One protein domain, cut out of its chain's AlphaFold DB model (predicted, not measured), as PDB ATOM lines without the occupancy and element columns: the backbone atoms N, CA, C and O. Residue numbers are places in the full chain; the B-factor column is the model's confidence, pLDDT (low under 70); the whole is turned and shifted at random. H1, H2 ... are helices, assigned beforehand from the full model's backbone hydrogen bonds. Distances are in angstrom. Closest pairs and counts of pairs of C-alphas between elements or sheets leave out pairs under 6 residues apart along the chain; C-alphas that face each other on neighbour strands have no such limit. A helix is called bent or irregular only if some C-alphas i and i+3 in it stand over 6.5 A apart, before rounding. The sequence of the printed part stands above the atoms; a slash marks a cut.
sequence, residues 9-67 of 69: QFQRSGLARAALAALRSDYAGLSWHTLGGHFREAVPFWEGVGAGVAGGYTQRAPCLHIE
ATOM      1  N   GLN A   9      -2.898  34.244  34.564       93.56
ATOM      2  CA  GLN A   9      -2.490  34.619  33.207       93.56
ATOM      3  C   GLN A   9      -1.322  33.801  32.637       93.56
ATOM      4  O   GLN A   9      -1.147  33.758  31.422       93.56
ATOM      5  N   PHE A  10      -0.552  33.128  33.492       90.12
ATOM      6  CA  PHE A  10       0.557  32.272  33.079       90.12
ATOM      7  C   PHE A  10       0.282  30.776  33.280       90.12
ATOM      8  O   PHE A  10       1.149  29.925  33.041       90.12
ATOM      9  N   GLN A  11      -0.921  30.419  33.735       89.88
ATOM     10  CA  GLN A  11      -1.313  29.020  33.823       89.88
ATOM     11  C   GLN A  11      -1.377  28.410  32.423       89.88
ATOM     12  O   GLN A  11      -1.815  29.036  31.462       89.88
ATOM     13  N   ARG A  12      -0.946  27.148  32.306       88.19
ATOM     14  CA  ARG A  12      -0.903  26.393  31.038       88.19
ATOM     15  C   ARG A  12       0.021  26.995  29.962       88.19
ATOM     16  O   ARG A  12       0.031  26.493  28.843       88.19
ATOM     17  N   SER A  13       0.860  27.975  30.302       91.75
ATOM     18  CA  SER A  13       1.852  28.576  29.390       91.75
ATOM     19  C   SER A  13       3.179  27.807  29.323       91.75
ATOM     20  O   SER A  13       4.144  28.278  28.732       91.75
ATOM     21  N   GLY A  14       3.267  26.632  29.956       91.38
ATOM     22  CA  GLY A  14       4.487  25.818  29.968       91.38
ATOM     23  C   GLY A  14       5.589  26.316  30.911       91.38
ATOM     24  O   GLY A  14       6.700  25.798  30.844       91.38
ATOM     25  N   LEU A  15       5.299  27.263  31.814       92.06
ATOM     26  CA  LEU A  15       6.282  27.832  32.748       92.06
ATOM     27  C   LEU A  15       7.066  26.775  33.530       92.06
ATOM     28  O   LEU A  15       8.288  26.845  33.593       92.06
ATOM     29  N   ALA A  16       6.385  25.769  34.081       89.00
ATOM     30  CA  ALA A  16       7.044  24.710  34.842       89.00
ATOM     31  C   ALA A  16       8.048  23.916  33.985       89.00
ATOM     32  O   ALA A  16       9.131  23.576  34.459       89.00
ATOM     33  N   ARG A  17       7.732  23.675  32.704       91.19
ATOM     34  CA  ARG A  17       8.656  23.035  31.756       91.19
ATOM     35  C   ARG A  17       9.849  23.936  31.459       91.19
ATOM     36  O   ARG A  17      10.979  23.460  31.481       91.19
ATOM     37  N   ALA A  18       9.604  25.218  31.193       92.62
ATOM     38  CA  ALA A  18      10.663  26.187  30.925       92.62
ATOM     39  C   ALA A  18      11.619  26.319  32.123       92.62
ATOM     40  O   ALA A  18      12.834  26.264  31.949       92.62
ATOM     41  N   ALA A  19      11.075  26.397  33.339       89.38
ATOM     42  CA  ALA A  19      11.852  26.429  34.572       89.38
ATOM     43  C   ALA A  19      12.668  25.144  34.767       89.38
ATOM     44  O   ALA A  19      13.861  25.218  35.053       89.38
ATOM     45  N   LEU A  20      12.067  23.965  34.559       88.12
ATOM     46  CA  LEU A  20      12.793  22.697  34.660       88.12
ATOM     47  C   LEU A  20      13.929  22.607  33.628       88.12
ATOM     48  O   LEU A  20      15.022  22.158  33.965       88.12
ATOM     49  N   ALA A  21      13.699  23.055  32.392       90.31
ATOM     50  CA  ALA A  21      14.727  23.097  31.355       90.31
ATOM     51  C   ALA A  21      15.890  24.032  31.729       90.31
ATOM     52  O   ALA A  21      17.047  23.632  31.599       90.31
ATOM     53  N   ALA A  22      15.592  25.226  32.251       91.62
ATOM     54  CA  ALA A  22      16.606  26.163  32.734       91.62
ATOM     55  C   ALA A  22      17.421  25.562  33.891       91.62
ATOM     56  O   ALA A  22      18.646  25.515  33.819       91.62
ATOM     57  N   LEU A  23      16.758  24.975  34.895       87.94
ATOM     58  CA  LEU A  23      17.431  24.310  36.019       87.94
ATOM     59  C   LEU A  23      18.360  23.176  35.567       87.94
ATOM     60  O   LEU A  23      19.426  22.978  36.149       87.94
ATOM     61  N   ARG A  24      17.970  22.415  34.538       86.56
ATOM     62  CA  ARG A  24      18.807  21.346  33.973       86.56
ATOM     63  C   ARG A  24      20.005  21.881  33.196       86.56
ATOM     64  O   ARG A  24      21.064  21.265  33.267       86.56
ATOM     65  N   SER A  25      19.828  22.983  32.470       89.31
ATOM     66  CA  SER A  25      20.904  23.654  31.735       89.31
ATOM     67  C   SER A  25      21.934  24.256  32.692       89.31
ATOM     68  O   SER A  25      23.127  23.994  32.560       89.31
ATOM     69  N   ASP A  26      21.468  25.009  33.686       92.00
ATOM     70  CA  ASP A  26      22.332  25.807  34.559       92.00
ATOM     71  C   ASP A  26      23.030  24.958  35.631       92.00
ATOM     72  O   ASP A  26      24.118  25.298  36.093       92.00
ATOM     73  N   TYR A  27      22.427  23.826  36.008       87.75
ATOM     74  CA  TYR A  27      22.914  22.956  37.078       87.75
ATOM     75  C   TYR A  27      22.915  21.484  36.658       87.75
ATOM     76  O   TYR A  27      22.275  20.618  37.274       87.75
ATOM     77  N   ALA A  28      23.645  21.196  35.583       83.19
ATOM     78  CA  ALA A  28      23.812  19.839  35.087       83.19
ATOM     79  C   ALA A  28      24.345  18.900  36.191       83.19
ATOM     80  O   ALA A  28      25.295  19.215  36.905       83.19
ATOM     81  N   GLY A  29      23.720  17.728  36.334       80.06
ATOM     82  CA  GLY A  29      24.110  16.703  37.313       80.06
ATOM     83  C   GLY A  29      23.446  16.810  38.691       80.06
ATOM     84  O   GLY A  29      23.505  15.844  39.454       80.06
ATOM     85  N   LEU A  30      22.748  17.909  39.007       80.31
ATOM     86  CA  LEU A  30      21.944  17.984  40.228       80.31
ATOM     87  C   LEU A  30      20.602  17.257  40.063       80.31
ATOM     88  O   LEU A  30      19.947  17.298  39.016       80.31
ATOM     89  N   SER A  31      20.193  16.570  41.131       74.00
ATOM     90  CA  SER A  31      18.856  15.987  41.252       74.00
ATOM     91  C   SER A  31      17.939  16.985  41.943       74.00
ATOM     92  O   SER A  31      18.178  17.350  43.090       74.00
ATOM     93  N   TRP A  32      16.894  17.412  41.241       73.88
ATOM     94  CA  TRP A  32      15.896  18.336  41.764       73.88
ATOM     95  C   TRP A  32      14.673  17.565  42.242       73.88
ATOM     96  O   TRP A  32      14.165  16.688  41.540       73.88
ATOM     97  N   HIS A  33      14.199  17.912  43.433       71.81
ATOM     98  CA  HIS A  33      12.994  17.350  44.024       71.81
ATOM     99  C   HIS A  33      12.136  18.493  44.551       71.81
ATOM    100  O   HIS A  33      12.645  19.442  45.143       71.81
ATOM    101  N   THR A  34      10.836  18.402  44.314       73.38
ATOM    102  CA  THR A  34       9.830  19.284  44.906       73.38
ATOM    103  C   THR A  34       9.112  18.502  45.994       73.38
ATOM    104  O   THR A  34       8.921  17.294  45.843       73.38
ATOM    105  N   LEU A  35       8.696  19.156  47.082       67.69
ATOM    106  CA  LEU A  35       7.954  18.476  48.149       67.69
ATOM    107  C   LEU A  35       6.653  17.879  47.584       67.69
ATOM    108  O   LEU A  35       6.358  16.704  47.795       67.69
ATOM    109  N   GLY A  36       5.948  18.661  46.755       70.44
ATOM    110  CA  GLY A  36       4.777  18.204  46.002       70.44
ATOM    111  C   GLY A  36       5.055  17.061  45.012       70.44
ATOM    112  O   GLY A  36       4.147  16.352  44.593       70.44
ATOM    113  N   GLY A  37       6.320  16.854  44.658       72.69
ATOM    114  CA  GLY A  37       6.799  15.779  43.802       72.69
ATOM    115  C   GLY A  37       6.696  14.380  44.391       72.69
ATOM    116  O   GLY A  37       6.852  13.416  43.657       72.69
ATOM    117  N   HIS A  38       6.444  14.250  45.694       73.50
ATOM    118  CA  HIS A  38       6.278  12.950  46.350       73.50
ATOM    119  C   HIS A  38       4.833  12.438  46.332       73.50
ATOM    120  O   HIS A  38       4.617  11.245  46.542       73.50
ATOM    121  N   PHE A  39       3.855  13.299  46.041       76.38
ATOM    122  CA  PHE A  39       2.450  12.912  45.962       76.38
ATOM    123  C   PHE A  39       2.175  12.097  44.694       76.38
ATOM    124  O   PHE A  39       2.660  12.427  43.609       76.38
ATOM    125  N   ARG A  40       1.391  11.021  44.812       77.25
ATOM    126  CA  ARG A  40       1.027  10.172  43.659       77.25
ATOM    127  C   ARG A  40       0.148  10.936  42.672       77.25
ATOM    128  O   ARG A  40       0.232  10.722  41.468       77.25
ATOM    129  N   GLU A  41      -0.655  11.858  43.180       80.94
ATOM    130  CA  GLU A  41      -1.550  12.727  42.417       80.94
ATOM    131  C   GLU A  41      -0.771  13.694  41.517       80.94
ATOM    132  O   GLU A  41      -1.284  14.144  40.494       80.94
ATOM    133  N   ALA A  42       0.484  13.991  41.868       78.88
ATOM    134  CA  ALA A  42       1.342  14.887  41.106       78.88
ATOM    135  C   ALA A  42       2.030  14.203  39.908       78.88
ATOM    136  O   ALA A  42       2.600  14.909  39.072       78.88
ATOM    137  N   VAL A  43       1.958  12.866  39.780       81.75
ATOM    138  CA  VAL A  43       2.603  12.107  38.687       81.75
ATOM    139  C   VAL A  43       2.242  12.679  37.305       81.75
ATOM    140  O   VAL A  43       3.165  13.055  36.580       81.75
ATOM    141  N   PRO A  44       0.954  12.854  36.930       85.88
ATOM    142  CA  PRO A  44       0.608  13.292  35.575       85.88
ATOM    143  C   PRO A  44       1.076  14.723  35.282       85.88
ATOM    144  O   PRO A  44       1.431  15.057  34.150       85.88
ATOM    145  N   PHE A  45       1.099  15.580  36.309       86.06
ATOM    146  CA  PHE A  45       1.620  16.937  36.188       86.06
ATOM    147  C   PHE A  45       3.112  16.908  35.853       86.06
ATOM    148  O   PHE A  45       3.543  17.526  34.876       86.06
ATOM    149  N   TRP A  46       3.901  16.162  36.627       85.06
ATOM    150  CA  TRP A  46       5.344  16.125  36.444       85.06
ATOM    151  C   TRP A  46       5.790  15.353  35.197       85.06
ATOM    152  O   TRP A  46       6.779  15.748  34.578       85.06
ATOM    153  N   GLU A  47       5.043  14.332  34.765       86.50
ATOM    154  CA  GLU A  47       5.226  13.706  33.447       86.50
ATOM    155  C   GLU A  47       5.070  14.740  32.322       86.50
ATOM    156  O   GLU A  47       5.930  14.854  31.442       86.50
ATOM    157  N   GLY A  48       4.021  15.567  32.388       89.62
ATOM    158  CA  GLY A  48       3.788  16.640  31.422       89.62
ATOM    159  C   GLY A  48       4.889  17.706  31.429       89.62
ATOM    160  O   GLY A  48       5.331  18.158  30.367       89.62
ATOM    161  N   VAL A  49       5.366  18.094  32.614       88.88
ATOM    162  CA  VAL A  49       6.467  19.058  32.776       88.88
ATOM    163  C   VAL A  49       7.784  18.499  32.233       88.88
ATOM    164  O   VAL A  49       8.486  19.207  31.512       88.88
ATOM    165  N   GLY A  50       8.100  17.238  32.536       88.56
ATOM    166  CA  GLY A  50       9.331  16.570  32.112       88.56
ATOM    167  C   GLY A  50       9.380  16.219  30.625       88.56
ATOM    168  O   GLY A  50      10.472  16.055  30.077       88.56
ATOM    169  N   ALA A  51       8.233  16.123  29.949       89.81
ATOM    170  CA  ALA A  51       8.179  15.814  28.526       89.81
ATOM    171  C   ALA A  51       8.969  16.842  27.692       89.81
ATOM    172  O   ALA A  51       8.678  18.040  27.706       89.81
ATOM    173  N   GLY A  52       9.971  16.360  26.951       86.12
ATOM    174  CA  GLY A  52      10.842  17.190  26.112       86.12
ATOM    175  C   GLY A  52      11.971  17.913  26.856       86.12
ATOM    176  O   GLY A  52      12.714  18.658  26.221       86.12
ATOM    177  N   VAL A  53      12.139  17.694  28.164       86.50
ATOM    178  CA  VAL A  53      13.288  18.200  28.928       86.50
ATOM    179  C   VAL A  53      14.337  17.096  29.061       86.50
ATOM    180  O   VAL A  53      14.019  15.974  29.452       86.50
ATOM    181  N   ALA A  54      15.601  17.397  28.753       81.81
ATOM    182  CA  ALA A  54      16.696  16.442  28.908       81.81
ATOM    183  C   ALA A  54      16.823  15.979  30.374       81.81
ATOM    184  O   ALA A  54      16.856  16.790  31.300       81.81
ATOM    185  N   GLY A  55      16.854  14.660  30.586       77.94
ATOM    186  CA  GLY A  55      16.810  14.050  31.921       77.94
ATOM    187  C   GLY A  55      15.424  14.044  32.581       77.94
ATOM    188  O   GLY A  55      15.291  13.485  33.668       77.94
ATOM    189  N   GLY A  56      14.410  14.633  31.936       79.25
ATOM    190  CA  GLY A  56      13.007  14.629  32.342       79.25
ATOM    191  C   GLY A  56      12.759  15.017  33.802       79.25
ATOM    192  O   GLY A  56      13.572  15.683  34.460       79.25
ATOM    193  N   TYR A  57      11.619  14.550  34.306       73.81
ATOM    194  CA  TYR A  57      11.322  14.487  35.728       73.81
ATOM    195  C   TYR A  57      11.180  13.023  36.138       73.81
ATOM    196  O   TYR A  57      10.400  12.282  35.544       73.81
ATOM    197  N   THR A  58      11.923  12.605  37.158       69.94
ATOM    198  CA  THR A  58      11.781  11.277  37.756       69.94
ATOM    199  C   THR A  58      11.330  11.459  39.192       69.94
ATOM    200  O   THR A  58      12.114  11.886  40.044       69.94
ATOM    201  N   GLN A  59      10.064  11.135  39.457       70.12
ATOM    202  CA  GLN A  59       9.553  11.050  40.817       70.12
ATOM    203  C   GLN A  59      10.337   9.973  41.564       70.12
ATOM    204  O   GLN A  59      10.456   8.838  41.098       70.12
ATOM    205  N   ARG A  60      10.894  10.325  42.724       68.75
ATOM    206  CA  ARG A  60      11.428   9.313  43.637       68.75
ATOM    207  C   ARG A  60      10.271   8.681  44.391       68.75
ATOM    208  O   ARG A  60       9.303   9.367  44.720       68.75
ATOM    209  N   ALA A  61      10.403   7.386  44.677       66.94
ATOM    210  CA  ALA A  61       9.482   6.708  45.574       66.94
ATOM    211  C   ALA A  61       9.338   7.531  46.868       66.94
ATOM    212  O   ALA A  61      10.350   8.053  47.361       66.94
ATOM    213  N   PRO A  62       8.113   7.690  47.400       66.19
ATOM    214  CA  PRO A  62       7.925   8.255  48.726       66.19
ATOM    215  C   PRO A  62       8.814   7.497  49.712       66.19
ATOM    216  O   PRO A  62       8.958   6.275  49.621       66.19
ATOM    217  N   CYS A  63       9.447   8.204  50.642       64.38
ATOM    218  CA  CYS A  63      10.138   7.521  51.724       64.38
ATOM    219  C   CYS A  63       9.101   6.745  52.559       64.38
ATOM    220  O   CYS A  63       7.972   7.206  52.729       64.38
ATOM    221  N   LEU A  64       9.491   5.597  53.126       64.88
ATOM    222  CA  LEU A  64       8.609   4.734  53.937       64.88
ATOM    223  C   LEU A  64       7.894   5.477  55.083       64.88
ATOM    224  O   LEU A  64       6.814   5.078  55.495       64.88
ATOM    225  N   HIS A  65       8.453   6.595  55.561       66.25
ATOM    226  CA  HIS A  65       7.828   7.437  56.587       66.25
ATOM    227  C   HIS A  65       6.491   8.084  56.168       66.25
ATOM    228  O   HIS A  65       5.773   8.561  57.037       66.25
ATOM    229  N   ILE A  66       6.153   8.118  54.870       58.12
ATOM    230  CA  ILE A  66       4.878   8.665  54.374       58.12
ATOM    231  C   ILE A  66       3.764   7.602  54.399       58.12
ATOM    232  O   ILE A  66       2.595   7.957  54.456       58.12
ATOM    233  N   GLU A  67       4.090   6.304  54.431       55.19
ATOM    234  CA  GLU A  67       3.073   5.235  54.486       55.19
ATOM    235  C   GLU A  67       2.402   5.095  55.863       55.19
ATOM    236  O   GLU A  67       1.416   4.379  56.000       55.19
TER     237      GLU A  67
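AT A GLANCE: This is residues 9 to 67 of the 69 residues of an uncharacterized protein of Herbidospora solisilvae (UniProt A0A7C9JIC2). Two helices, H1 and H3, make a corner, where the last part of H3 meets the first half of H1 at a steep angle, with the short H2 at the far end of H3. Residues 27 to 34 lead from the far end of H1 back to H2, which gives a flat, rough ring, and the long unnamed tail, residues 51 to 67, runs back across it. The printed part has 59 residues with three named helices, in the order H1, H2, H3, and no named strand; the class is all helix, though the named helices hold 27 of the 59 residues, under half. The whole is only just compact, close to loose, with a radius of gyration of the C-alphas of 12.2 A, and the C-alphas span 34 by 30 by 16 A.

HOW THE PARTS SIT: H1, residues 15 to 26, touches H3, residues 40 to 50, with residues 16 to 20 alone. Their closest C-alphas, those of Arg 17 and Val 49, are 4.7 A apart. The two lines stand at a steep tilt of 66 degrees and run the same way, though the line of H3 is a rough one. H2, residues 35 to 38, is apart from H1. H2 and H3 only just touch, and only at the corner by their link, with 3 pairs of C-alphas within 8 A; the closest, those of Gly 36 and Ala 42, are 6.8 A apart. In H1 every O i to N i+4 pair is within hydrogen-bond range, in H3 5 of 7 are, and H2 is too short for such a pair.

IN THESE COORDINATES: H1 begins at Leu 15, with its C-alpha at (6.282, 27.832, 32.748), and ends at Asp 26, 16.3 A away from C-alpha to C-alpha. H2, from Leu 35 to His 38, is 6.0 A long between these C-alphas, and is neither bent nor irregular, but only just. H3 runs from Arg 40, C-alpha at (1.027, 10.172, 43.659), to Gly 50, C-alpha at (9.331, 16.570, 32.112), a length of 15.6 A. H3 is irregular: C-alphas 41 and 44 are 7.2 A apart.

THE WHOLE: The two C-alphas farthest apart, those of Gln 9 and Leu 64, are 38.0 A apart. The printed part has no cut. The link from H1 to H2, with 8 residues between them, is short, and the link from H2 to H3, with 1 residue, is tight. The C-alphas of residues 51 to 67 lie 4 to 22 A from the mean of all C-alphas. The mean pLDDT of the printed part is 80.8; it is under 70 at residue 35, residue 58 and residues 60 to 67.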